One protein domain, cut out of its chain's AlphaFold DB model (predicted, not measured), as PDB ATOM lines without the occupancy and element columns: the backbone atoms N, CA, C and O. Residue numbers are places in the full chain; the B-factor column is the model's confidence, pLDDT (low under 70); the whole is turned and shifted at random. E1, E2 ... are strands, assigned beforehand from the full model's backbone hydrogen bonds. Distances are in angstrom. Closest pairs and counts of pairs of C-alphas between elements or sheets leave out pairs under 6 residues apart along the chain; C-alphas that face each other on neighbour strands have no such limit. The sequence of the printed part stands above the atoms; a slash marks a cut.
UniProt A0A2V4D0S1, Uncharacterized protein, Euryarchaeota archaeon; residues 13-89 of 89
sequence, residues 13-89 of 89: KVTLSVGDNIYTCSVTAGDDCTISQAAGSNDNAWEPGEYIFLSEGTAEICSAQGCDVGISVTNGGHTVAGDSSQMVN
ATOM      1  N   LYS A  13      15.896 -42.662  39.414       96.12
ATOM      2  CA  LYS A  13      16.887 -41.745  39.974       96.12
ATOM      3  C   LYS A  13      17.427 -42.306  41.279       96.12
ATOM      4  O   LYS A  13      16.654 -42.543  42.208       96.12
ATOM      5  N   VAL A  14      18.746 -42.469  41.334       97.25
ATOM      6  CA  VAL A  14      19.491 -42.855  42.535       97.25
ATOM      7  C   VAL A  14      20.252 -41.639  43.043       97.25
ATOM      8  O   VAL A  14      20.965 -40.987  42.279       97.25
ATOM      9  N   THR A  15      20.100 -41.315  44.321       97.31
ATOM     10  CA  THR A  15      20.847 -40.232  44.965       97.31
ATOM     11  C   THR A  15      21.504 -40.699  46.248       97.31
ATOM     12  O   THR A  15      20.893 -41.445  47.016       97.31
ATOM     13  N   LEU A  16      22.702 -40.180  46.497       97.44
ATOM     14  CA  LEU A  16      23.373 -40.237  47.787       97.44
ATOM     15  C   LEU A  16      23.218 -38.895  48.499       97.44
ATOM     16  O   LEU A  16      23.260 -37.849  47.852       97.44
ATOM     17  N   SER A  17      23.057 -38.912  49.816       97.12
ATOM     18  CA  SER A  17      23.032 -37.702  50.634       97.12
ATOM     19  C   SER A  17      23.997 -37.797  51.804       97.12
ATOM     20  O   SER A  17      23.973 -38.788  52.530       97.12
ATOM     21  N   VAL A  18      24.793 -36.750  52.013       96.44
ATOM     22  CA  VAL A  18      25.721 -36.619  53.146       96.44
ATOM     23  C   VAL A  18      25.519 -35.240  53.759       96.44
ATOM     24  O   VAL A  18      25.810 -34.218  53.131       96.44
ATOM     25  N   GLY A  19      24.974 -35.199  54.977       94.00
ATOM     26  CA  GLY A  19      24.471 -33.954  55.559       94.00
ATOM     27  C   GLY A  19      23.403 -33.324  54.657       94.00
ATOM     28  O   GLY A  19      22.421 -33.978  54.316       94.00
ATOM     29  N   ASP A  20      23.628 -32.077  54.241       94.31
ATOM     30  CA  ASP A  20      22.717 -31.332  53.358       94.31
ATOM     31  C   ASP A  20      23.039 -31.498  51.858       94.31
ATOM     32  O   ASP A  20      22.300 -31.003  51.003       94.31
ATOM     33  N   ASN A  21      24.138 -32.178  51.512       95.81
ATOM     34  CA  ASN A  21      24.548 -32.367  50.122       95.81
ATOM     35  C   ASN A  21      23.828 -33.567  49.502       95.81
ATOM     36  O   ASN A  21      23.729 -34.621  50.129       95.81
ATOM     37  N   ILE A  22      23.370 -33.421  48.255       96.75
ATOM     38  CA  ILE A  22      22.719 -34.483  47.479       96.75
ATOM     39  C   ILE A  22      23.480 -34.681  46.170       96.75
ATOM     40  O   ILE A  22      23.600 -33.755  45.370       96.75
ATOM     41  N   TYR A  23      23.908 -35.914  45.921       96.88
ATOM     42  CA  TYR A  23      24.647 -36.333  44.735       96.88
ATOM     43  C   TYR A  23      23.771 -37.274  43.915       96.88
ATOM     44  O   TYR A  23      23.245 -38.253  44.442       96.88
ATOM     45  N   THR A  24      23.576 -36.984  42.628       96.06
ATOM     46  CA  THR A  24      22.844 -37.894  41.732       96.06
ATOM     47  C   THR A  24      23.827 -38.876  41.112       96.06
ATOM     48  O   THR A  24      24.831 -38.458  40.546       96.06
ATOM     49  N   CYS A  25      23.534 -40.169  41.227       97.25
ATOM     50  CA  CYS A  25      24.343 -41.221  40.632       97.25
ATOM     51  C   CYS A  25      23.889 -41.515  39.203       97.25
ATOM     52  O   CYS A  25      22.696 -41.454  38.893       97.25
ATOM     53  N   SER A  26      24.843 -41.870  38.350       95.50
ATOM     54  CA  SER A  26      24.627 -42.087  36.920       95.50
ATOM     55  C   SER A  26      25.365 -43.327  36.430       95.50
ATOM     56  O   SER A  26      26.457 -43.632  36.902       95.50
ATOM     57  N   VAL A  27      24.795 -44.028  35.448       94.88
ATOM     58  CA  VAL A  27      25.498 -45.102  34.716       94.88
ATOM     59  C   VAL A  27      26.551 -44.563  33.742       94.88
ATOM     60  O   VAL A  27      27.324 -45.323  33.165       94.88
ATOM     61  N   THR A  28      26.595 -43.242  33.548       90.81
ATOM     62  CA  THR A  28      27.610 -42.576  32.729       90.81
ATOM     63  C   THR A  28      28.780 -42.137  33.604       90.81
ATOM     64  O   THR A  28      28.598 -41.577  34.682       90.81
ATOM     65  N   ALA A  29      30.005 -42.374  33.134       86.88
ATOM     66  CA  ALA A  29      31.202 -41.898  33.817       86.88
ATOM     67  C   ALA A  29      31.321 -40.363  33.749       86.88
ATOM     68  O   ALA A  29      30.972 -39.753  32.740       86.88
ATOM     69  N   GLY A  30      31.902 -39.758  34.789       87.69
ATOM     70  CA  GLY A  30      32.191 -38.318  34.852       87.69
ATOM     71  C   GLY A  30      31.280 -37.517  35.784       87.69
ATOM     72  O   GLY A  30      31.599 -36.365  36.070       87.69
ATOM     73  N   ASP A  31      30.211 -38.130  36.291       93.31
ATOM     74  CA  ASP A  31      29.363 -37.552  37.335       93.31
ATOM     75  C   ASP A  31      29.968 -37.757  38.738       93.31
ATOM     76  O   ASP A  31      30.878 -38.567  38.935       93.31
ATOM     77  N   ASP A  32      29.451 -37.024  39.727       93.75
ATOM     78  CA  ASP A  32      29.918 -37.054  41.122       93.75
ATOM     79  C   ASP A  32      29.788 -38.445  41.766       93.75
ATOM     80  O   ASP A  32      30.591 -38.822  42.617       93.75
ATOM     81  N   CYS A  33      28.787 -39.218  41.339       96.62
ATOM     82  CA  CYS A  33      28.537 -40.592  41.757       96.62
ATOM     83  C   CYS A  33      28.274 -41.472  40.529       96.62
ATOM     84  O   CYS A  33      27.543 -41.097  39.611       96.62
ATOM     85  N   THR A  34      28.830 -42.678  40.539       97.06
ATOM     86  CA  THR A  34      28.758 -43.639  39.437       97.06
ATOM     87  C   THR A  34      27.978 -44.885  39.840       97.06
ATOM     88  O   THR A  34      28.059 -45.357  40.974       97.06
ATOM     89  N   ILE A  35      27.207 -45.409  38.890       97.44
ATOM     90  CA  ILE A  35      26.465 -46.661  38.986       97.44
ATOM     91  C   ILE A  35      27.161 -47.672  38.080       97.44
ATOM     92  O   ILE A  35      27.332 -47.422  36.888       97.44
ATOM     93  N   SER A  36      27.519 -48.829  38.630       95.75
ATOM     94  CA  SER A  36      27.922 -49.989  37.831       95.75
ATOM     95  C   SER A  36      26.899 -51.111  37.954       95.75
ATOM     96  O   SER A  36      26.398 -51.397  39.040       95.75
ATOM     97  N   GLN A  37      26.583 -51.714  36.812       95.06
ATOM     98  CA  GLN A  37      25.570 -52.753  36.643       95.06
ATOM     99  C   GLN A  37      26.210 -54.146  36.661       95.06
ATOM    100  O   GLN A  37      27.299 -54.343  36.113       95.06
ATOM    101  N   ALA A  38      25.549 -55.124  37.284       95.31
ATOM    102  CA  ALA A  38      26.032 -56.501  37.340       95.31
ATOM    103  C   ALA A  38      24.894 -57.529  37.389       95.31
ATOM    104  O   ALA A  38      23.866 -57.322  38.025       95.31
ATOM    105  N   ALA A  39      25.116 -58.676  36.736       93.44
ATOM    106  CA  ALA A  39      24.132 -59.747  36.513       93.44
ATOM    107  C   ALA A  39      22.937 -59.378  35.603       93.44
ATOM    108  O   ALA A  39      22.025 -60.187  35.440       93.44
ATOM    109  N   GLY A  40      22.985 -58.204  34.966       89.25
ATOM    110  CA  GLY A  40      22.058 -57.749  33.929       89.25
ATOM    111  C   GLY A  40      22.644 -57.849  32.517       89.25
ATOM    112  O   GLY A  40      23.778 -58.285  32.309       89.25
ATOM    113  N   SER A  41      21.840 -57.456  31.536       90.50
ATOM    114  CA  SER A  41      22.148 -57.490  30.099       90.50
ATOM    115  C   SER A  41      21.732 -56.222  29.344       90.50
ATOM    116  O   SER A  41      22.082 -56.070  28.174       90.50
ATOM    117  N   ASN A  42      20.930 -55.357  29.970       90.94
ATOM    118  CA  ASN A  42      20.422 -54.126  29.386       90.94
ATOM    119  C   ASN A  42      21.029 -52.900  30.073       90.94
ATOM    120  O   ASN A  42      20.554 -52.473  31.117       90.94
ATOM    121  N   ASP A  43      21.982 -52.256  29.412       91.50
ATOM    122  CA  ASP A  43      22.646 -51.055  29.940       91.50
ATOM    123  C   ASP A  43      21.716 -49.820  30.020       91.50
ATOM    124  O   ASP A  43      22.106 -48.761  30.505       91.50
ATOM    125  N   ASN A  44      20.469 -49.920  29.536       91.62
ATOM    126  CA  ASN A  44      19.485 -48.831  29.568       91.62
ATOM    127  C   ASN A  44      18.442 -48.965  30.694       91.62
ATOM    128  O   ASN A  44      17.585 -48.085  30.834       91.62
ATOM    129  N   ALA A  45      18.469 -50.044  31.478       93.06
ATOM    130  CA  ALA A  45      17.515 -50.267  32.562       93.06
ATOM    131  C   ALA A  45      18.116 -51.088  33.702       93.06
ATOM    132  O   ALA A  45      19.006 -51.898  33.470       93.06
ATOM    133  N   TRP A  46      17.567 -50.930  34.907       93.06
ATOM    134  CA  TRP A  46      17.850 -51.825  36.024       93.06
ATOM    135  C   TRP A  46      16.890 -53.024  35.997       93.06
ATOM    136  O   TRP A  46      15.682 -52.881  36.178       93.06
ATOM    137  N   GLU A  47      17.406 -54.224  35.743       90.31
ATOM    138  CA  GLU A  47      16.602 -55.422  35.506       90.31
ATOM    139  C   GLU A  47      16.279 -56.223  36.786       90.31
ATOM    140  O   GLU A  47      17.042 -56.232  37.755       90.31
ATOM    141  N   PRO A  48      15.169 -56.988  36.815       87.81
ATOM    142  CA  PRO A  48      14.910 -57.926  37.903       87.81
ATOM    143  C   PRO A  48      16.042 -58.951  38.079       87.81
ATOM    144  O   PRO A  48      16.408 -59.649  37.136       87.81
ATOM    145  N   GLY A  49      16.549 -59.086  39.308       87.62
ATOM    146  CA  GLY A  49      17.670 -59.981  39.632       87.62
ATOM    147  C   GLY A  49      19.055 -59.368  39.399       87.62
ATOM    148  O   GLY A  49      20.055 -59.990  39.753       87.62
ATOM    149  N   GLU A  50      19.110 -58.153  38.861       91.75
ATOM    150  CA  GLU A  50      20.323 -57.358  38.733       91.75
ATOM    151  C   GLU A  50      20.622 -56.601  40.034       91.75
ATOM    152  O   GLU A  50      19.716 -56.166  40.753       91.75
ATOM    153  N   TYR A  51      21.905 -56.398  40.318       92.88
ATOM    154  CA  TYR A  51      22.367 -55.527  41.391       92.88
ATOM    155  C   TYR A  51      23.275 -54.437  40.834       92.88
ATOM    156  O   TYR A  51      24.010 -54.640  39.866       92.88
ATOM    157  N   ILE A  52      23.222 -53.278  41.483       95.19
ATOM    158  CA  ILE A  52      24.051 -52.129  41.146       95.19
ATOM    159  C   ILE A  52      25.017 -51.823  42.281       95.19
ATOM    160  O   ILE A  52      24.682 -51.992  43.455       95.19
ATOM    161  N   PHE A  53      26.200 -51.340  41.928       95.81
ATOM    162  CA  PHE A  53      27.138 -50.768  42.884       95.81
ATOM    163  C   PHE A  53      27.198 -49.265  42.691       95.81
ATOM    164  O   PHE A  53      27.256 -48.780  41.559       95.81
ATOM    165  N   LEU A  54      27.193 -48.557  43.814       95.69
ATOM    166  CA  LEU A  54      27.367 -47.118  43.871       95.69
ATOM    167  C   LEU A  54      28.793 -46.839  44.323       95.69
ATOM    168  O   LEU A  54      29.253 -47.407  45.315       95.69
ATOM    169  N   SER A  55      29.480 -45.973  43.596       94.50
ATOM    170  CA  SER A  55      30.825 -45.529  43.941       94.50
ATOM    171  C   SER A  55      30.994 -44.055  43.631       94.50
ATOM    172  O   SER A  55      30.359 -43.521  42.720       94.50
ATOM    173  N   GLU A  56      31.873 -43.397  44.372       94.88
ATOM    174  CA  GLU A  56      32.284 -42.031  44.067       94.88
ATOM    175  C   GLU A  56      32.830 -41.936  42.643       94.88
ATOM    176  O   GLU A  56      33.522 -42.835  42.157       94.88
ATOM    177  N   GLY A  57      32.461 -40.860  41.957       93.75
ATOM    178  CA  GLY A  57      32.994 -40.515  40.652       93.75
ATOM    179  C   GLY A  57      34.019 -39.400  40.784       93.75
ATOM    180  O   GLY A  57      35.146 -39.622  41.220       93.75
ATOM    181  N   THR A  58      33.644 -38.197  40.361       94.00
ATOM    182  CA  THR A  58      34.540 -37.027  40.373       94.00
ATOM    183  C   THR A  58      34.531 -36.253  41.692       94.00
ATOM    184  O   THR A  58      35.461 -35.482  41.937       94.00
ATOM    185  N   ALA A  59      33.518 -36.458  42.537       93.38
ATOM    186  CA  ALA A  59      33.396 -35.819  43.841       93.38
ATOM    187  C   ALA A  59      33.902 -36.726  44.971       93.38
ATOM    188  O   ALA A  59      33.678 -37.933  44.955       93.38
ATOM    189  N   GLU A  60      34.517 -36.115  45.985       93.62
ATOM    190  CA  GLU A  60      34.773 -36.738  47.289       93.62
ATOM    191  C   GLU A  60      33.490 -36.604  48.134       93.62
ATOM    192  O   GLU A  60      33.225 -35.547  48.710       93.62
ATOM    193  N   ILE A  61      32.643 -37.638  48.129       94.56
ATOM    194  CA  ILE A  61      31.344 -37.677  48.826       94.56
ATOM    195  C   ILE A  61      31.558 -38.021  50.306       94.56
ATOM    196  O   ILE A  61      31.067 -37.318  51.190       94.56
ATOM    197  N   CYS A  62      32.324 -39.076  50.578       94.06
ATOM    198  CA  CYS A  62      32.917 -39.385  51.866       94.06
ATOM    199  C   CYS A  62      34.438 -39.233  51.771       94.06
ATOM    200  O   CYS A  62      35.106 -39.857  50.956       94.06
ATOM    201  N   SER A  63      35.012 -38.465  52.691       87.56
ATOM    202  CA  SER A  63      36.467 -38.426  52.868       87.56
ATOM    203  C   SER A  63      37.026 -39.742  53.429       87.56
ATOM    204  O   SER A  63      36.285 -40.613  53.887       87.56
ATOM    205  N   ALA A  64      38.355 -39.840  53.527       84.06
ATOM    206  CA  ALA A  64      39.065 -40.984  54.119       84.06
ATOM    207  C   ALA A  64      38.708 -41.299  55.591       84.06
ATOM    208  O   ALA A  64      39.193 -42.286  56.138       84.06
ATOM    209  N   GLN A  65      37.928 -40.449  56.264       88.00
ATOM    210  CA  GLN A  65      37.424 -40.701  57.616       88.00
ATOM    211  C   GLN A  65      36.092 -41.470  57.640       88.00
ATOM    212  O   GLN A  65      35.623 -41.794  58.729       88.00
ATOM    213  N   GLY A  66      35.494 -41.742  56.477       92.56
ATOM    214  CA  GLY A  66      34.160 -42.320  56.376       92.56
ATOM    215  C   GLY A  66      33.052 -41.294  56.625       92.56
ATOM    216  O   GLY A  66      33.290 -40.196  57.138       92.56
ATOM    217  N   CYS A  67      31.826 -41.623  56.218       95.88
ATOM    218  CA  CYS A  67      30.662 -40.773  56.451       95.88
ATOM    219  C   CYS A  67      29.345 -41.561  56.450       95.88
ATOM    220  O   CYS A  67      29.274 -42.687  55.955       95.88
ATOM    221  N   ASP A  68      28.307 -40.980  57.055       97.00
ATOM    222  CA  ASP A  68      26.945 -41.508  56.985       97.00
ATOM    223  C   ASP A  68      26.303 -41.080  55.666       97.00
ATOM    224  O   ASP A  68      26.148 -39.888  55.388       97.00
ATOM    225  N   VAL A  69      25.921 -42.068  54.864       97.31
ATOM    226  CA  VAL A  69      25.350 -41.871  53.536       97.31
ATOM    227  C   VAL A  69      23.887 -42.285  53.541       97.31
ATOM    228  O   VAL A  69      23.553 -43.449  53.756       97.31
ATOM    229  N   GLY A  70      22.997 -41.343  53.261       97.69
ATOM    230  CA  GLY A  70      21.621 -41.653  52.886       97.69
ATOM    231  C   GLY A  70      21.559 -42.102  51.428       97.69
ATOM    232  O   GLY A  70      22.207 -41.513  50.567       97.69
ATOM    233  N   ILE A  71      20.775 -43.135  51.138       97.62
ATOM    234  CA  ILE A  71      20.556 -43.668  49.791       97.62
ATOM    235  C   ILE A  71      19.074 -43.513  49.468       97.62
ATOM    236  O   ILE A  71      18.218 -43.971  50.223       97.62
ATOM    237  N   SER A  72      18.744 -42.915  48.327       97.31
ATOM    238  CA  SER A  72      17.366 -42.857  47.838       97.31
ATOM    239  C   SER A  72      17.284 -43.342  46.403       97.31
ATOM    240  O   SER A  72      18.039 -42.893  45.544       97.31
ATOM    241  N   VAL A  73      16.348 -44.252  46.147       96.81
ATOM    242  CA  VAL A  73      15.991 -44.724  44.812       96.81
ATOM    243  C   VAL A  73      14.542 -44.350  44.555       96.81
ATOM    244  O   VAL A  73      13.635 -44.752  45.290       96.81
ATOM    245  N   THR A  74      14.315 -43.608  43.478       96.44
ATOM    246  CA  THR A  74      12.975 -43.234  43.022       96.44
ATOM    247  C   THR A  74      12.730 -43.725  41.604       96.44
ATOM    248  O   THR A  74      13.665 -43.811  40.815       96.44
ATOM    249  N   ASN A  75      11.476 -44.027  41.275       93.44
ATOM    250  CA  ASN A  75      11.021 -44.313  39.917       93.44
ATOM    251  C   ASN A  75       9.809 -43.432  39.605       93.44
ATOM    252  O   ASN A  75       8.805 -43.482  40.320       93.44
ATOM    253  N   GLY A  76       9.915 -42.571  38.589       90.75
ATOM    254  CA  GLY A  76       8.828 -41.659  38.221       90.75
ATOM    255  C   GLY A  76       8.401 -40.722  39.362       90.75
ATOM    256  O   GLY A  76       7.235 -40.349  39.448       90.75
ATOM    257  N   GLY A  77       9.326 -40.378  40.266       90.38
ATOM    258  CA  GLY A  77       9.072 -39.527  41.435       90.38
ATOM    259  C   GLY A  77       8.576 -40.254  42.692       90.38
ATOM    260  O   GLY A  77       8.426 -39.617  43.731       90.38
ATOM    261  N   HIS A  78       8.360 -41.570  42.639       92.69
ATOM    262  CA  HIS A  78       7.989 -42.374  43.805       92.69
ATOM    263  C   HIS A  78       9.212 -43.072  44.396       92.69
ATOM    264  O   HIS A  78       9.943 -43.736  43.666       92.69
ATOM    265  N   THR A  79       9.427 -42.967  45.709       92.31
ATOM    266  CA  THR A  79      10.481 -43.721  46.403       92.31
ATOM    267  C   THR A  79      10.165 -45.213  46.381       92.31
ATOM    268  O   THR A  79       9.090 -45.624  46.813       92.31
ATOM    269  N   VAL A  80      11.107 -46.014  45.885       92.62
ATOM    270  CA  VAL A  80      10.962 -47.474  45.741       92.62
ATOM    271  C   VAL A  80      11.947 -48.256  46.603       92.62
ATOM    272  O   VAL A  80      11.649 -49.376  47.005       92.62
ATOM    273  N   ALA A  81      13.100 -47.666  46.912       92.94
ATOM    274  CA  ALA A  81      14.104 -48.241  47.795       92.94
ATOM    275  C   ALA A  81      14.994 -47.134  48.368       92.94
ATOM    276  O   ALA A  81      14.939 -45.977  47.941       92.94
ATOM    277  N   GLY A  82      15.824 -47.499  49.334       93.62
ATOM    278  CA  GLY A  82      16.767 -46.594  49.958       93.62
ATOM    279  C   GLY A  82      16.999 -46.945  51.413       93.62
ATOM    280  O   GLY A  82      16.383 -47.862  51.956       93.62
ATOM    281  N   ASP A  83      17.873 -46.169  52.026       96.44
ATOM    282  CA  ASP A  83      18.143 -46.204  53.448       96.44
ATOM    283  C   ASP A  83      18.458 -44.781  53.915       96.44
ATOM    284  O   ASP A  83      19.083 -44.004  53.195       96.44
ATOM    285  N   SER A  84      17.990 -44.408  55.102       93.81
ATOM    286  CA  SER A  84      18.211 -43.066  55.637       93.81
ATOM    287  C   SER A  84      19.652 -42.810  56.076       93.81
ATOM    288  O   SER A  84      20.038 -41.647  56.140       93.81
ATOM    289  N   SER A  85      20.425 -43.848  56.420       95.44
ATOM    290  CA  SER A  85      21.807 -43.687  56.887       95.44
ATOM    291  C   SER A  85      22.575 -45.002  56.828       95.44
ATOM    292  O   SER A  85      22.241 -45.948  57.537       95.44
ATOM    293  N   GLN A  86      23.639 -45.042  56.034       94.75
ATOM    294  CA  GLN A  86      24.584 -46.148  55.940       94.75
ATOM    295  C   GLN A  86      25.990 -45.636  56.240       94.75
ATOM    296  O   GLN A  86      26.485 -44.751  55.547       94.75
ATOM    297  N   MET A  87      26.638 -46.203  57.255       94.50
ATOM    298  CA  MET A  87      28.021 -45.861  57.579       94.50
ATOM    299  C   MET A  87      28.958 -46.457  56.523       94.50
ATOM    300  O   MET A  87      29.034 -47.678  56.376       94.50
ATOM    301  N   VAL A  88      29.689 -45.593  55.820       92.38
ATOM    302  CA  VAL A  88      30.752 -45.957  54.873       92.38
ATOM    303  C   VAL A  88      32.099 -45.612  55.503       92.38
ATOM    304  O   VAL A  88      32.223 -44.544  56.100       92.38
ATOM    305  N   ASN A  89      33.083 -46.515  55.409       85.69
ATOM    306  CA  ASN A  89      34.367 -46.437  56.116       85.69
ATOM    307  C   ASN A  89      35.529 -46.948  55.257       85.69
ATOM    308  O   ASN A  89      35.277 -47.857  54.433       85.69
TER     309      ASN A  89
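AT A GLANCE: This is residues 13 to 89 of the 89 residues of an uncharacterized protein of Euryarchaeota archaeon (UniProt A0A2V4D0S1). This domain is one sheet of six strands, strongly twisted and curled like part of a barrel, a trough left open between its edge strands E4 and E6. Three hairpins make it: E1 and E2 form the middle of the sheet, E3 and E4 continue it on one side, and E5 with the bent E6 on the other, while residues 39 to 50 make a long loop at one end of the E3 and E4 hairpin. The printed part has 77 residues, with no named helix and six named strands, E1 to E6 along the chain; the sheet is mixed, in the order E4, E3, E2, E1, E5, E6, and the class is all strand. The whole is compact, with a radius of gyration of the C-alphas of 12.6 A and spans of 36 by 25 by 18 A.

HOW THE PARTS SIT: Start at E1, residues 13 to 18, and go over the tight link to E2, residues 21 to 26: the two are a hairpin, antiparallel at 146 degrees between their directions. Look there for N 23 and O 16, 2.8 A apart, within hydrogen-bond range. E2 is staggered: it pairs with E1 over residues 21 to 25 and with E3, residues 33 to 38, over residues 25 to 26. E3 and E2 are parallel at 38 degrees, and N 35 and O 26 are 2.8 A apart, within hydrogen-bond range. Next comes E4, residues 51 to 56, which forms a hairpin with E3, antiparallel at 153 degrees; N 34 and O 55 stand within hydrogen-bond range at 2.8 A, and N 53 and O 36 at 2.9 A. E4 is an edge strand. Then go to E5, residues 67 to 75, which is apart from E4 and is the antiparallel neighbour of E1 at 160 degrees. Find N 17 and O 70 there, 2.8 A apart, within hydrogen-bond range; the C-alphas of Val 14 and Val 73 face each other at 4.6 A. Last is the other edge strand, E6, residues 78 to 88, in a hairpin with E5, antiparallel at 167 degrees. N 69 and O 86 are within hydrogen-bond range at 2.8 A, and N 73 and O 81 at 2.9 A. E6 bends by 55 degrees at residue 85 and is apart from E2, E3 and E4. From edge to edge the strands' lines turn by 54 degrees and the way across the sheet turns by 165 degrees.

IN THESE COORDINATES: Find C-alpha 13 at (16.887, -41.745, 39.974); from there E1 runs 16.7 A to Val 18. E2 runs from Asn 21 to Ser 26, E3 from Cys 33 to Ala 38, and E4 from Tyr 51 to Glu 56. E5 begins at C-alpha 67, at (30.662, -40.773, 56.451), and measures 25.9 A to Asn 75. E6, the longest strand by residues with 11, measures 25.6 A from His 78 to C-alpha 88 at (30.752, -45.957, 54.873).

THE WHOLE: The two C-alphas farthest apart are those of Ser 41 and Gln 65, 35.7 A. The link from E3 to E4 is long, with 12 residues, 39 to 50, whose C-alphas lie 13 to 19 A from the mean of the C-alphas. The links from E2 to E3 and from E4 to E5 are short, and that from E5 to E6 is tight. The printed part has no cut, and Asn 89 is the chain's last residue. The mean pLDDT of the printed part of this model is 93.7, and no printed residue is under 70.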